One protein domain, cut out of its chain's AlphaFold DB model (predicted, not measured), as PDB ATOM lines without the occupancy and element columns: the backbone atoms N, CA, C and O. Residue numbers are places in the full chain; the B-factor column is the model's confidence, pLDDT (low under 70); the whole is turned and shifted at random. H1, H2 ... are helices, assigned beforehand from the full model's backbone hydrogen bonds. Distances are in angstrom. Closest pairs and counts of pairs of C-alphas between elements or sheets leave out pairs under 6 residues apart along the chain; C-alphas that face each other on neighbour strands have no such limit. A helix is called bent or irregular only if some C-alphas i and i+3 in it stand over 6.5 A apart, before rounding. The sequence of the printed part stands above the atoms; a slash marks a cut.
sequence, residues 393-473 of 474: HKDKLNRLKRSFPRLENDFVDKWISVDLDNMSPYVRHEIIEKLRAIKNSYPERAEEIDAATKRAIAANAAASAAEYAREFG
ATOM      1  N   HIS A 393       1.611  46.136   4.550       45.06
ATOM      2  CA  HIS A 393       0.303  46.255   5.202       45.06
ATOM      3  C   HIS A 393      -0.676  45.157   4.771       45.06
ATOM      4  O   HIS A 393      -1.389  44.610   5.616       45.06
ATOM      5  N   LYS A 394      -0.693  44.796   3.482       47.28
ATOM      6  CA  LYS A 394      -1.509  43.692   2.957       47.28
ATOM      7  C   LYS A 394      -1.107  42.357   3.585       47.28
ATOM      8  O   LYS A 394      -1.982  41.593   3.989       47.28
ATOM      9  N   ASP A 395       0.187  42.107   3.753       55.41
ATOM     10  CA  ASP A 395       0.683  40.891   4.400       55.41
ATOM     11  C   ASP A 395       0.366  40.852   5.896       55.41
ATOM     12  O   ASP A 395      -0.043  39.808   6.410       55.41
ATOM     13  N   LYS A 396       0.456  41.988   6.599       49.03
ATOM     14  CA  LYS A 396       0.040  42.096   8.008       49.03
ATOM     15  C   LYS A 396      -1.464  41.856   8.177       49.03
ATOM     16  O   LYS A 396      -1.867  41.119   9.077       49.03
ATOM     17  N   LEU A 397      -2.288  42.402   7.282       42.12
ATOM     18  CA  LEU A 397      -3.734  42.164   7.258       42.12
ATOM     19  C   LEU A 397      -4.057  40.692   6.959       42.12
ATOM     20  O   LEU A 397      -4.931  40.113   7.596       42.12
ATOM     21  N   ASN A 398      -3.334  40.065   6.029       49.38
ATOM     22  CA  ASN A 398      -3.496  38.646   5.717       49.38
ATOM     23  C   ASN A 398      -3.082  37.741   6.886       49.38
ATOM     24  O   ASN A 398      -3.737  36.729   7.121       49.38
ATOM     25  N   ARG A 399      -2.043  38.104   7.653       54.03
ATOM     26  CA  ARG A 399      -1.684  37.401   8.897       54.03
ATOM     27  C   ARG A 399      -2.785  37.532   9.947       54.03
ATOM     28  O   ARG A 399      -3.222  36.513  10.463       54.03
ATOM     29  N   LEU A 400      -3.308  38.739  10.180       42.88
ATOM     30  CA  LEU A 400      -4.430  38.955  11.102       42.88
ATOM     31  C   LEU A 400      -5.671  38.152  10.691       42.88
ATOM     32  O   LEU A 400      -6.249  37.463  11.523       42.88
ATOM     33  N   LYS A 401      -6.027  38.143   9.401       41.28
ATOM     34  CA  LYS A 401      -7.140  37.334   8.875       41.28
ATOM     35  C   LYS A 401      -6.954  35.828   9.084       41.28
ATOM     36  O   LYS A 401      -7.941  35.126   9.254       41.28
ATOM     37  N   ARG A 402      -5.713  35.328   9.080       50.62
ATOM     38  CA  ARG A 402      -5.405  33.918   9.384       50.62
ATOM     39  C   ARG A 402      -5.434  33.617  10.886       50.62
ATOM     40  O   ARG A 402      -5.699  32.482  11.261       50.62
ATOM     41  N   SER A 403      -5.157  34.607  11.733       45.31
ATOM     42  CA  SER A 403      -5.141  34.469  13.196       45.31
ATOM     43  C   SER A 403      -6.513  34.663  13.850       45.31
ATOM     44  O   SER A 403      -6.752  34.090  14.907       45.31
ATOM     45  N   PHE A 404      -7.416  35.431  13.235       47.09
ATOM     46  CA  PHE A 404      -8.747  35.734  13.782       47.09
ATOM     47  C   PHE A 404      -9.606  34.489  14.072       47.09
ATOM     48  O   PHE A 404     -10.088  34.381  15.194       47.09
ATOM     49  N   PRO A 405      -9.718  33.503  13.158       51.94
ATOM     50  CA  PRO A 405     -10.480  32.283  13.435       51.94
ATOM     51  C   PRO A 405      -9.929  31.472  14.618       51.94
ATOM     52  O   PRO A 405     -10.683  30.810  15.319       51.94
ATOM     53  N   ARG A 406      -8.613  31.536  14.872       57.97
ATOM     54  CA  ARG A 406      -8.005  30.889  16.047       57.97
ATOM     55  C   ARG A 406      -8.391  31.603  17.340       57.97
ATOM     56  O   ARG A 406      -8.789  30.942  18.283       57.97
ATOM     57  N   LEU A 407      -8.343  32.935  17.355       55.78
ATOM     58  CA  LEU A 407      -8.734  33.732  18.524       55.78
ATOM     59  C   LEU A 407     -10.230  33.609  18.849       55.78
ATOM     60  O   LEU A 407     -10.603  33.621  20.017       55.78
ATOM     61  N   GLU A 408     -11.079  33.486  17.826       64.06
ATOM     62  CA  GLU A 408     -12.513  33.232  18.001       64.06
ATOM     63  C   GLU A 408     -12.773  31.838  18.591       64.06
ATOM     64  O   GLU A 408     -13.544  31.718  19.540       64.06
ATOM     65  N   ASN A 409     -12.072  30.803  18.117       68.56
ATOM     66  CA  ASN A 409     -12.184  29.458  18.685       68.56
ATOM     67  C   ASN A 409     -11.657  29.378  20.125       68.56
ATOM     68  O   ASN A 409     -12.355  28.841  20.981       68.56
ATOM     69  N   ASP A 410     -10.508  29.996  20.420       73.38
ATOM     70  CA  ASP A 410      -9.953  30.070  21.780       73.38
ATOM     71  C   ASP A 410     -10.919  30.779  22.749       73.38
ATOM     72  O   ASP A 410     -10.972  30.475  23.944       73.38
ATOM     73  N   PHE A 411     -11.689  31.754  22.255       74.31
ATOM     74  CA  PHE A 411     -12.710  32.436  23.045       74.31
ATOM     75  C   PHE A 411     -13.887  31.508  23.357       74.31
ATOM     76  O   PHE A 411     -14.297  31.426  24.513       74.31
ATOM     77  N   VAL A 412     -14.402  30.776  22.365       71.88
ATOM     78  CA  VAL A 412     -15.485  29.796  22.565       71.88
ATOM     79  C   VAL A 412     -15.043  28.670  23.508       71.88
ATOM     80  O   VAL A 412     -15.790  28.313  24.419       71.88
ATOM     81  N   ASP A 413     -13.803  28.190  23.379       80.94
ATOM     82  CA  ASP A 413     -13.220  27.169  24.259       80.94
ATOM     83  C   ASP A 413     -13.204  27.613  25.723       80.94
ATOM     84  O   ASP A 413     -13.548  26.840  26.622       80.94
ATOM     85  N   LYS A 414     -12.869  28.883  25.981       84.00
ATOM     86  CA  LYS A 414     -12.891  29.448  27.338       84.00
ATOM     87  C   LYS A 414     -14.291  29.467  27.937       84.00
ATOM     88  O   LYS A 414     -14.422  29.162  29.113       84.00
ATOM     89  N   TRP A 415     -15.324  29.781  27.155       79.31
ATOM     90  CA  TRP A 415     -16.710  29.769  27.640       79.31
ATOM     91  C   TRP A 415     -17.232  28.356  27.912       79.31
ATOM     92  O   TRP A 415     -17.943  28.145  28.891       79.31
ATOM     93  N   ILE A 416     -16.858  27.378  27.084       83.44
ATOM     94  CA  ILE A 416     -17.251  25.967  27.253       83.44
ATOM     95  C   ILE A 416     -16.578  25.326  28.480       83.44
ATOM     96  O   ILE A 416     -17.122  24.384  29.066       83.44
ATOM     97  N   SER A 417     -15.401  25.824  28.865       87.06
ATOM     98  CA  SER A 417     -14.570  25.270  29.941       87.06
ATOM     99  C   SER A 417     -14.697  25.989  31.287       87.06
ATOM    100  O   SER A 417     -13.995  25.614  32.224       87.06
ATOM    101  N   VAL A 418     -15.579  26.990  31.415       85.94
ATOM    102  CA  VAL A 418     -15.772  27.703  32.687       85.94
ATOM    103  C   VAL A 418     -16.241  26.735  33.777       85.94
ATOM    104  O   VAL A 418     -17.243  26.043  33.607       85.94
ATOM    105  N   ASP A 419     -15.525  26.722  34.904       87.12
ATOM    106  CA  ASP A 419     -15.949  26.053  36.135       87.12
ATOM    107  C   ASP A 419     -17.017  26.897  36.843       87.12
ATOM    108  O   ASP A 419     -16.801  28.068  37.159       87.12
ATOM    109  N   LEU A 420     -18.187  26.305  37.063       81.00
ATOM    110  CA  LEU A 420     -19.379  26.995  37.550       81.00
ATOM    111  C   LEU A 420     -19.650  26.734  39.029       81.00
ATOM    112  O   LEU A 420     -20.486  27.426  39.612       81.00
ATOM    113  N   ASP A 421     -18.950  25.779  39.638       78.25
ATOM    114  CA  ASP A 421     -19.287  25.266  40.968       78.25
ATOM    115  C   ASP A 421     -19.078  26.325  42.059       78.25
ATOM    116  O   ASP A 421     -19.830  26.394  43.031       78.25
ATOM    117  N   ASN A 422     -18.122  27.233  41.844       78.00
ATOM    118  CA  ASN A 422     -17.781  28.311  42.776       78.00
ATOM    119  C   ASN A 422     -18.381  29.675  42.395       78.00
ATOM    120  O   ASN A 422     -18.014  30.705  42.965       78.00
ATOM    121  N   MET A 423     -19.285  29.718  41.414       83.19
ATOM    122  CA  MET A 423     -19.853  30.969  40.913       83.19
ATOM    123  C   MET A 423     -21.199  31.298  41.562       83.19
ATOM    124  O   MET A 423     -22.004  30.424  41.895       83.19
ATOM    125  N   SER A 424     -21.499  32.591  41.700       80.19
ATOM    126  CA  SER A 424     -22.825  33.013  42.168       80.19
ATOM    127  C   SER A 424     -23.925  32.565  41.186       80.19
ATOM    128  O   SER A 424     -23.650  32.414  39.989       80.19
ATOM    129  N   PRO A 425     -25.173  32.356  41.647       74.12
ATOM    130  CA  PRO A 425     -26.291  31.999  40.765       74.12
ATOM    131  C   PRO A 425     -26.490  32.999  39.614       74.12
ATOM    132  O   PRO A 425     -26.735  32.612  38.474       74.12
ATOM    133  N   TYR A 426     -26.288  34.293  39.886       70.75
ATOM    134  CA  TYR A 426     -26.378  35.348  38.874       70.75
ATOM    135  C   TYR A 426     -25.340  35.180  37.755       70.75
ATOM    136  O   TYR A 426     -25.685  35.211  36.575       70.75
ATOM    137  N   VAL A 427     -24.077  34.944  38.120       69.31
ATOM    138  CA  VAL A 427     -22.990  34.754  37.146       69.31
ATOM    139  C   VAL A 427     -23.229  33.495  36.311       69.31
ATOM    140  O   VAL A 427     -23.028  33.510  35.098       69.31
ATOM    141  N   ARG A 428     -23.742  32.422  36.921       80.12
ATOM    142  CA  ARG A 428     -24.122  31.201  36.194       80.12
ATOM    143  C   ARG A 428     -25.251  31.441  35.202       80.12
ATOM    144  O   ARG A 428     -25.169  30.961  34.074       80.12
ATOM    145  N   HIS A 429     -26.271  32.206  35.589       78.69
ATOM    146  CA  HIS A 429     -27.350  32.590  34.684       78.69
ATOM    147  C   HIS A 429     -26.831  33.398  33.485       78.69
ATOM    148  O   HIS A 429     -27.185  33.100  32.344       78.69
ATOM    149  N   GLU A 430     -25.933  34.358  33.713       81.44
ATOM    150  CA  GLU A 430     -25.321  35.127  32.625       81.44
ATOM    151  C   GLU A 430     -24.502  34.231  31.682       81.44
ATOM    152  O   GLU A 430     -24.621  34.347  30.462       81.44
ATOM    153  N   ILE A 431     -23.731  33.281  32.224       77.06
ATOM    154  CA  ILE A 431     -22.969  32.312  31.422       77.06
ATOM    155  C   ILE A 431     -23.899  31.443  30.563       77.06
ATOM    156  O   ILE A 431     -23.601  31.216  29.391       77.06
ATOM    157  N   ILE A 432     -25.051  31.010  31.089       84.00
ATOM    158  CA  ILE A 432     -26.062  30.256  30.326       84.00
ATOM    159  C   ILE A 432     -26.572  31.074  29.131       84.00
ATOM    160  O   ILE A 432     -26.615  30.565  28.008       84.00
ATOM    161  N   GLU A 433     -26.919  32.344  29.342       86.94
ATOM    162  CA  GLU A 433     -27.391  33.225  28.267       86.94
ATOM    163  C   GLU A 433     -26.298  33.498  27.225       86.94
ATOM    164  O   GLU A 433     -26.560  33.502  26.017       86.94
ATOM    165  N   LYS A 434     -25.041  33.644  27.661       85.50
ATOM    166  CA  LYS A 434     -23.899  33.784  26.747       85.50
ATOM    167  C   LYS A 434     -23.666  32.523  25.924       85.50
ATOM    168  O   LYS A 434     -23.502  32.640  24.713       85.50
ATOM    169  N   LEU A 435     -23.720  31.333  26.521       81.38
ATOM    170  CA  LEU A 435     -23.574  30.071  25.788       81.38
ATOM    171  C   LEU A 435     -24.685  29.890  24.740       81.38
ATOM    172  O   LEU A 435     -24.397  29.510  23.606       81.38
ATOM    173  N   ARG A 436     -25.934  30.267  25.050       88.62
ATOM    174  CA  ARG A 436     -27.042  30.271  24.072       88.62
ATOM    175  C   ARG A 436     -26.784  31.215  22.895       88.62
ATOM    176  O   ARG A 436     -27.032  30.848  21.748       88.62
ATOM    177  N   ALA A 437     -26.262  32.412  23.160       81.19
ATOM    178  CA  ALA A 437     -25.912  33.367  22.109       81.19
ATOM    179  C   ALA A 437     -24.735  32.881  21.239       81.19
ATOM    180  O   ALA A 437     -24.765  33.032  20.014       81.19
ATOM    181  N   ILE A 438     -23.724  32.257  21.858       81.75
ATOM    182  CA  ILE A 438     -22.574  31.666  21.160       81.75
ATOM    183  C   ILE A 438     -23.040  30.515  20.262       81.75
ATOM    184  O   ILE A 438     -22.652  30.474  19.100       81.75
ATOM    185  N   LYS A 439     -23.948  29.644  20.726       88.75
ATOM    186  CA  LYS A 439     -24.501  28.542  19.917       88.75
ATOM    187  C   LYS A 439     -25.052  29.007  18.567       88.75
ATOM    188  O   LYS A 439     -24.778  28.387  17.546       88.75
ATOM    189  N   ASN A 440     -25.788  30.119  18.552       81.94
ATOM    190  CA  ASN A 440     -26.349  30.675  17.316       81.94
ATOM    191  C   ASN A 440     -25.274  31.192  16.348       81.94
ATOM    192  O   ASN A 440     -25.529  31.304  15.152       81.94
ATOM    193  N   SER A 441     -24.092  31.525  16.867       84.00
ATOM    194  CA  SER A 441     -22.968  32.061  16.095       84.00
ATOM    195  C   SER A 441     -21.987  30.976  15.625       84.00
ATOM    196  O   SER A 441     -21.259  31.222  14.670       84.00
ATOM    197  N   TYR A 442     -21.997  29.793  16.258       88.50
ATOM    198  CA  TYR A 442     -21.087  28.665  15.995       88.50
ATOM    199  C   TYR A 442     -21.870  27.342  15.864       88.50
ATOM    200  O   TYR A 442     -21.779  26.470  16.738       88.50
ATOM    201  N   PRO A 443     -22.692  27.181  14.806       84.50
ATOM    202  CA  PRO A 443     -23.550  26.007  14.629       84.50
ATOM    203  C   PRO A 443     -22.761  24.694  14.521       84.50
ATOM    204  O   PRO A 443     -23.246  23.652  14.955       84.50
ATOM    205  N   GLU A 444     -21.534  24.733  14.006       89.88
ATOM    206  CA  GLU A 444     -20.627  23.585  13.923       89.88
ATOM    207  C   GLU A 444     -20.143  23.080  15.291       89.88
ATOM    208  O   GLU A 444     -19.664  21.955  15.386       89.88
ATOM    209  N   ARG A 445     -20.304  23.881  16.354       91.62
ATOM    210  CA  ARG A 445     -19.969  23.528  17.745       91.62
ATOM    211  C   ARG A 445     -21.197  23.410  18.645       91.62
ATOM    212  O   ARG A 445     -21.076  23.398  19.872       91.62
ATOM    213  N   ALA A 446     -22.392  23.340  18.058       89.50
ATOM    214  CA  ALA A 446     -23.648  23.373  18.801       89.50
ATOM    215  C   ALA A 446     -23.750  22.268  19.866       89.50
ATOM    216  O   ALA A 446     -24.270  22.531  20.948       89.50
ATOM    217  N   GLU A 447     -23.225  21.067  19.595       93.19
ATOM    218  CA  GLU A 447     -23.249  19.943  20.541       93.19
ATOM    219  C   GLU A 447     -22.392  20.202  21.790       93.19
ATOM    220  O   GLU A 447     -22.850  19.986  22.914       93.19
ATOM    221  N   GLU A 448     -21.176  20.726  21.615       91.69
ATOM    222  CA  GLU A 448     -20.269  21.061  22.720       91.69
ATOM    223  C   GLU A 448     -20.838  22.196  23.584       91.69
ATOM    224  O   GLU A 448     -20.815  22.136  24.818       91.69
ATOM    225  N   ILE A 449     -21.405  23.214  22.931       88.44
ATOM    226  CA  ILE A 449     -22.024  24.361  23.600       88.44
ATOM    227  C   ILE A 449     -23.301  23.935  24.336       88.44
ATOM    228  O   ILE A 449     -23.540  24.382  25.459       88.44
ATOM    229  N   ASP A 450     -24.103  23.031  23.766       92.75
ATOM    230  CA  ASP A 450     -25.277  22.467  24.439       92.75
ATOM    231  C   ASP A 450     -24.886  21.638  25.663       92.75
ATOM    232  O   ASP A 450     -25.533  21.746  26.708       92.75
ATOM    233  N   ALA A 451     -23.816  20.845  25.575       93.44
ATOM    234  CA  ALA A 451     -23.293  20.102  26.715       93.44
ATOM    235  C   ALA A 451     -22.818  21.045  27.836       93.44
ATOM    236  O   ALA A 451     -23.149  20.833  29.005       93.44
ATOM    237  N   ALA A 452     -22.102  22.124  27.500       88.75
ATOM    238  CA  ALA A 452     -21.714  23.157  28.463       88.75
ATOM    239  C   ALA A 452     -22.930  23.871  29.078       88.75
ATOM    240  O   ALA A 452     -23.008  24.019  30.296       88.75
ATOM    241  N   THR A 453     -23.921  24.227  28.260       88.38
ATOM    242  CA  THR A 453     -25.154  24.890  28.712       88.38
ATOM    243  C   THR A 453     -25.944  23.997  29.671       88.38
ATOM    244  O   THR A 453     -26.416  24.466  30.706       88.38
ATOM    245  N   LYS A 454     -26.058  22.695  29.378       93.81
ATOM    246  CA  LYS A 454     -26.718  21.719  30.262       93.81
ATOM    247  C   LYS A 454     -25.994  21.579  31.600       93.81
ATOM    248  O   LYS A 454     -26.658  21.595  32.633       93.81
ATOM    249  N   ARG A 455     -24.655  21.501  31.594       89.56
ATOM    250  CA  ARG A 455     -23.849  21.506  32.830       89.56
ATOM    251  C   ARG A 455     -24.097  22.774  33.647       89.56
ATOM    252  O   ARG A 455     -24.309  22.682  34.850       89.56
ATOM    253  N   ALA A 456     -24.167  23.929  32.990       84.12
ATOM    254  CA  ALA A 456     -24.428  25.202  33.650       84.12
ATOM    255  C   ALA A 456     -25.813  25.291  34.294       84.12
ATOM    256  O   ALA A 456     -25.940  25.737  35.435       84.12
ATOM    257  N   ILE A 457     -26.848  24.816  33.595       87.44
ATOM    258  CA  ILE A 457     -28.213  24.744  34.128       87.44
ATOM    259  C   ILE A 457     -28.267  23.802  35.335       87.44
ATOM    260  O   ILE A 457     -28.841  24.168  36.359       87.44
ATOM    261  N   ALA A 458     -27.645  22.622  35.236       90.56
ATOM    262  CA  ALA A 458     -27.604  21.652  36.326       90.56
ATOM    263  C   ALA A 458     -26.882  22.212  37.562       90.56
ATOM    264  O   ALA A 458     -27.420  22.131  38.665       90.56
ATOM    265  N   ALA A 459     -25.721  22.850  37.379       85.38
ATOM    266  CA  ALA A 459     -24.981  23.489  38.464       85.38
ATOM    267  C   ALA A 459     -25.808  24.596  39.135       85.38
ATOM    268  O   ALA A 459     -25.859  24.677  40.362       85.38
ATOM    269  N   ASN A 460     -26.482  25.443  38.347       83.62
ATOM    270  CA  ASN A 460     -27.340  26.503  38.877       83.62
ATOM    271  C   ASN A 460     -28.509  25.934  39.695       83.62
ATOM    272  O   ASN A 460     -28.721  26.362  40.825       83.62
ATOM    273  N   ALA A 461     -29.206  24.927  39.164       87.38
ATOM    274  CA  ALA A 461     -30.304  24.264  39.864       87.38
ATOM    275  C   ALA A 461     -29.841  23.606  41.177       87.38
ATOM    276  O   ALA A 461     -30.499  23.768  42.201       87.38
ATOM    277  N   ALA A 462     -28.690  22.924  41.167       88.38
ATOM    278  CA  ALA A 462     -28.128  22.283  42.354       88.38
ATOM    279  C   ALA A 462     -27.790  23.294  43.459       88.38
ATOM    280  O   ALA A 462     -28.099  23.055  44.625       88.38
ATOM    281  N   ALA A 463     -27.206  24.447  43.115       84.75
ATOM    282  CA  ALA A 463     -26.924  25.457  44.132       84.75
ATOM    283  C   ALA A 463     -28.178  26.169  44.632       84.75
ATOM    284  O   ALA A 463     -28.253  26.430  45.825       84.75
ATOM    285  N   SER A 464     -29.155  26.454  43.764       84.56
ATOM    286  CA  SER A 464     -30.437  27.011  44.208       84.56
ATOM    287  C   SER A 464     -31.152  26.057  45.165       84.56
ATOM    288  O   SER A 464     -31.668  26.499  46.184       84.56
ATOM    289  N   ALA A 465     -31.121  24.746  44.896       87.00
ATOM    290  CA  ALA A 465     -31.651  23.741  45.814       87.00
ATOM    291  C   ALA A 465     -30.877  23.705  47.146       87.00
ATOM    292  O   ALA A 465     -31.491  23.658  48.207       87.00
ATOM    293  N   ALA A 466     -29.543  23.780  47.109       86.50
ATOM    294  CA  ALA A 466     -28.709  23.798  48.313       86.50
ATOM    295  C   ALA A 466     -28.863  25.081  49.152       86.50
ATOM    296  O   ALA A 466     -28.663  25.052  50.366       86.50
ATOM    297  N   GLU A 467     -29.163  26.212  48.516       84.81
ATOM    298  CA  GLU A 467     -29.460  27.482  49.182       84.81
ATOM    299  C   GLU A 467     -30.848  27.441  49.825       84.81
ATOM    300  O   GLU A 467     -30.972  27.735  51.010       84.81
ATOM    301  N   TYR A 468     -31.848  26.935  49.100       84.25
ATOM    302  CA  TYR A 468     -33.200  26.730  49.617       84.25
ATOM    303  C   TYR A 468     -33.230  25.776  50.825       84.25
ATOM    304  O   TYR A 468     -33.810  26.107  51.854       84.25
ATOM    305  N   ALA A 469     -32.544  24.631  50.750       88.81
ATOM    306  CA  ALA A 469     -32.442  23.690  51.873       88.81
ATOM    307  C   ALA A 469     -31.748  24.311  53.101       88.81
ATOM    308  O   ALA A 469     -32.088  24.006  54.242       88.81
ATOM    309  N   ARG A 470     -30.787  25.222  52.885       87.12
ATOM    310  CA  ARG A 470     -30.139  25.971  53.972       87.12
ATOM    311  C   ARG A 470     -31.078  26.966  54.643       87.12
ATOM    312  O   ARG A 470     -30.965  27.170  55.847       87.12
ATOM    313  N   GLU A 471     -31.945  27.604  53.870       86.75
ATOM    314  CA  GLU A 471     -32.846  28.646  54.358       86.75
ATOM    315  C   GLU A 471     -34.089  28.064  55.048       86.75
ATOM    316  O   GLU A 471     -34.548  28.613  56.048       86.75
ATOM    317  N   PHE A 472     -34.596  26.925  54.570       87.19
ATOM    318  CA  PHE A 472     -35.892  26.387  54.996       87.19
ATOM    319  C   PHE A 472     -35.837  25.013  55.686       87.19
ATOM    320  O   PHE A 472     -36.879  24.521  56.118       87.19
ATOM    321  N   GLY A 473     -34.647  24.430  55.862       77.88
ATOM    322  CA  GLY A 473     -34.484  23.059  56.358       77.88
ATOM    323  C   GLY A 473     -34.696  22.006  55.262       77.88
ATOM    324  O   GLY A 473     -35.160  22.333  54.170       77.88
TER     325      GLY A 473
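What this domain is: This is residues 393 to 473 of the 474 residues of an uncharacterized protein of viral metagenome (UniProt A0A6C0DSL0). The longest helix, H3, folds back along H2 in a helical hairpin, and residues 412 to 416 of H1b, an arm of the bent helix H1, pack on it. Residues 393 to 407 and 465 to 473 stick out at opposite ends and make the length. The printed part has 81 residues with H1, H2 and H3 in order, no named strand, class all helix. It is only just loose, close to extended: radius of gyration of the C-alphas 17.3 A, spans 66 by 21 by 15 A.

How they stand to each other: H3, residues 443 to 472, touches H2, residues 425 to 441, at a shallow tilt of 14 degrees, opposite ways; their closest C-alphas, Lys 439 and Ala 446, are 5.4 A apart. H1, assigned as one helix by its hydrogen bonds, is bent, with C-alphas 402 and 405 6.7 A apart; its arms are H1a, residues 393 to 402, and H1b, residues 405 to 416. H1b and H2 form a hairpin and touch, closest at C-alphas Trp 415 and Leu 435, 7.1 A. H1b only just touches H3, with 3 pairs within 8 A, closest at C-alphas Ile 416 and Ala 452, 5.4 A. H1a is apart from H2 and H3. Every O i to N i+4 pair is within hydrogen-bond range in H1a and H1b, 11 of 13 in H2, 24 of 26 in H3.

Where its parts are: H3 is 42.2 A long, irregular, with C-alphas 444 and 447 8.0 A apart; C-alpha 472 is at (-35.892, 26.387, 54.996). H2 is 24.9 A, H1b 16.6 A and H1a 14.2 A, from C-alpha 393 at (0.303, 46.255, 5.202).

The domain as a whole: The C-alphas of His 393 and Gly 473, the two farthest apart, are 66.1 A apart. The printed part has no cut and no long link. pLDDT is under 70 at residues 393 to 409 and 427.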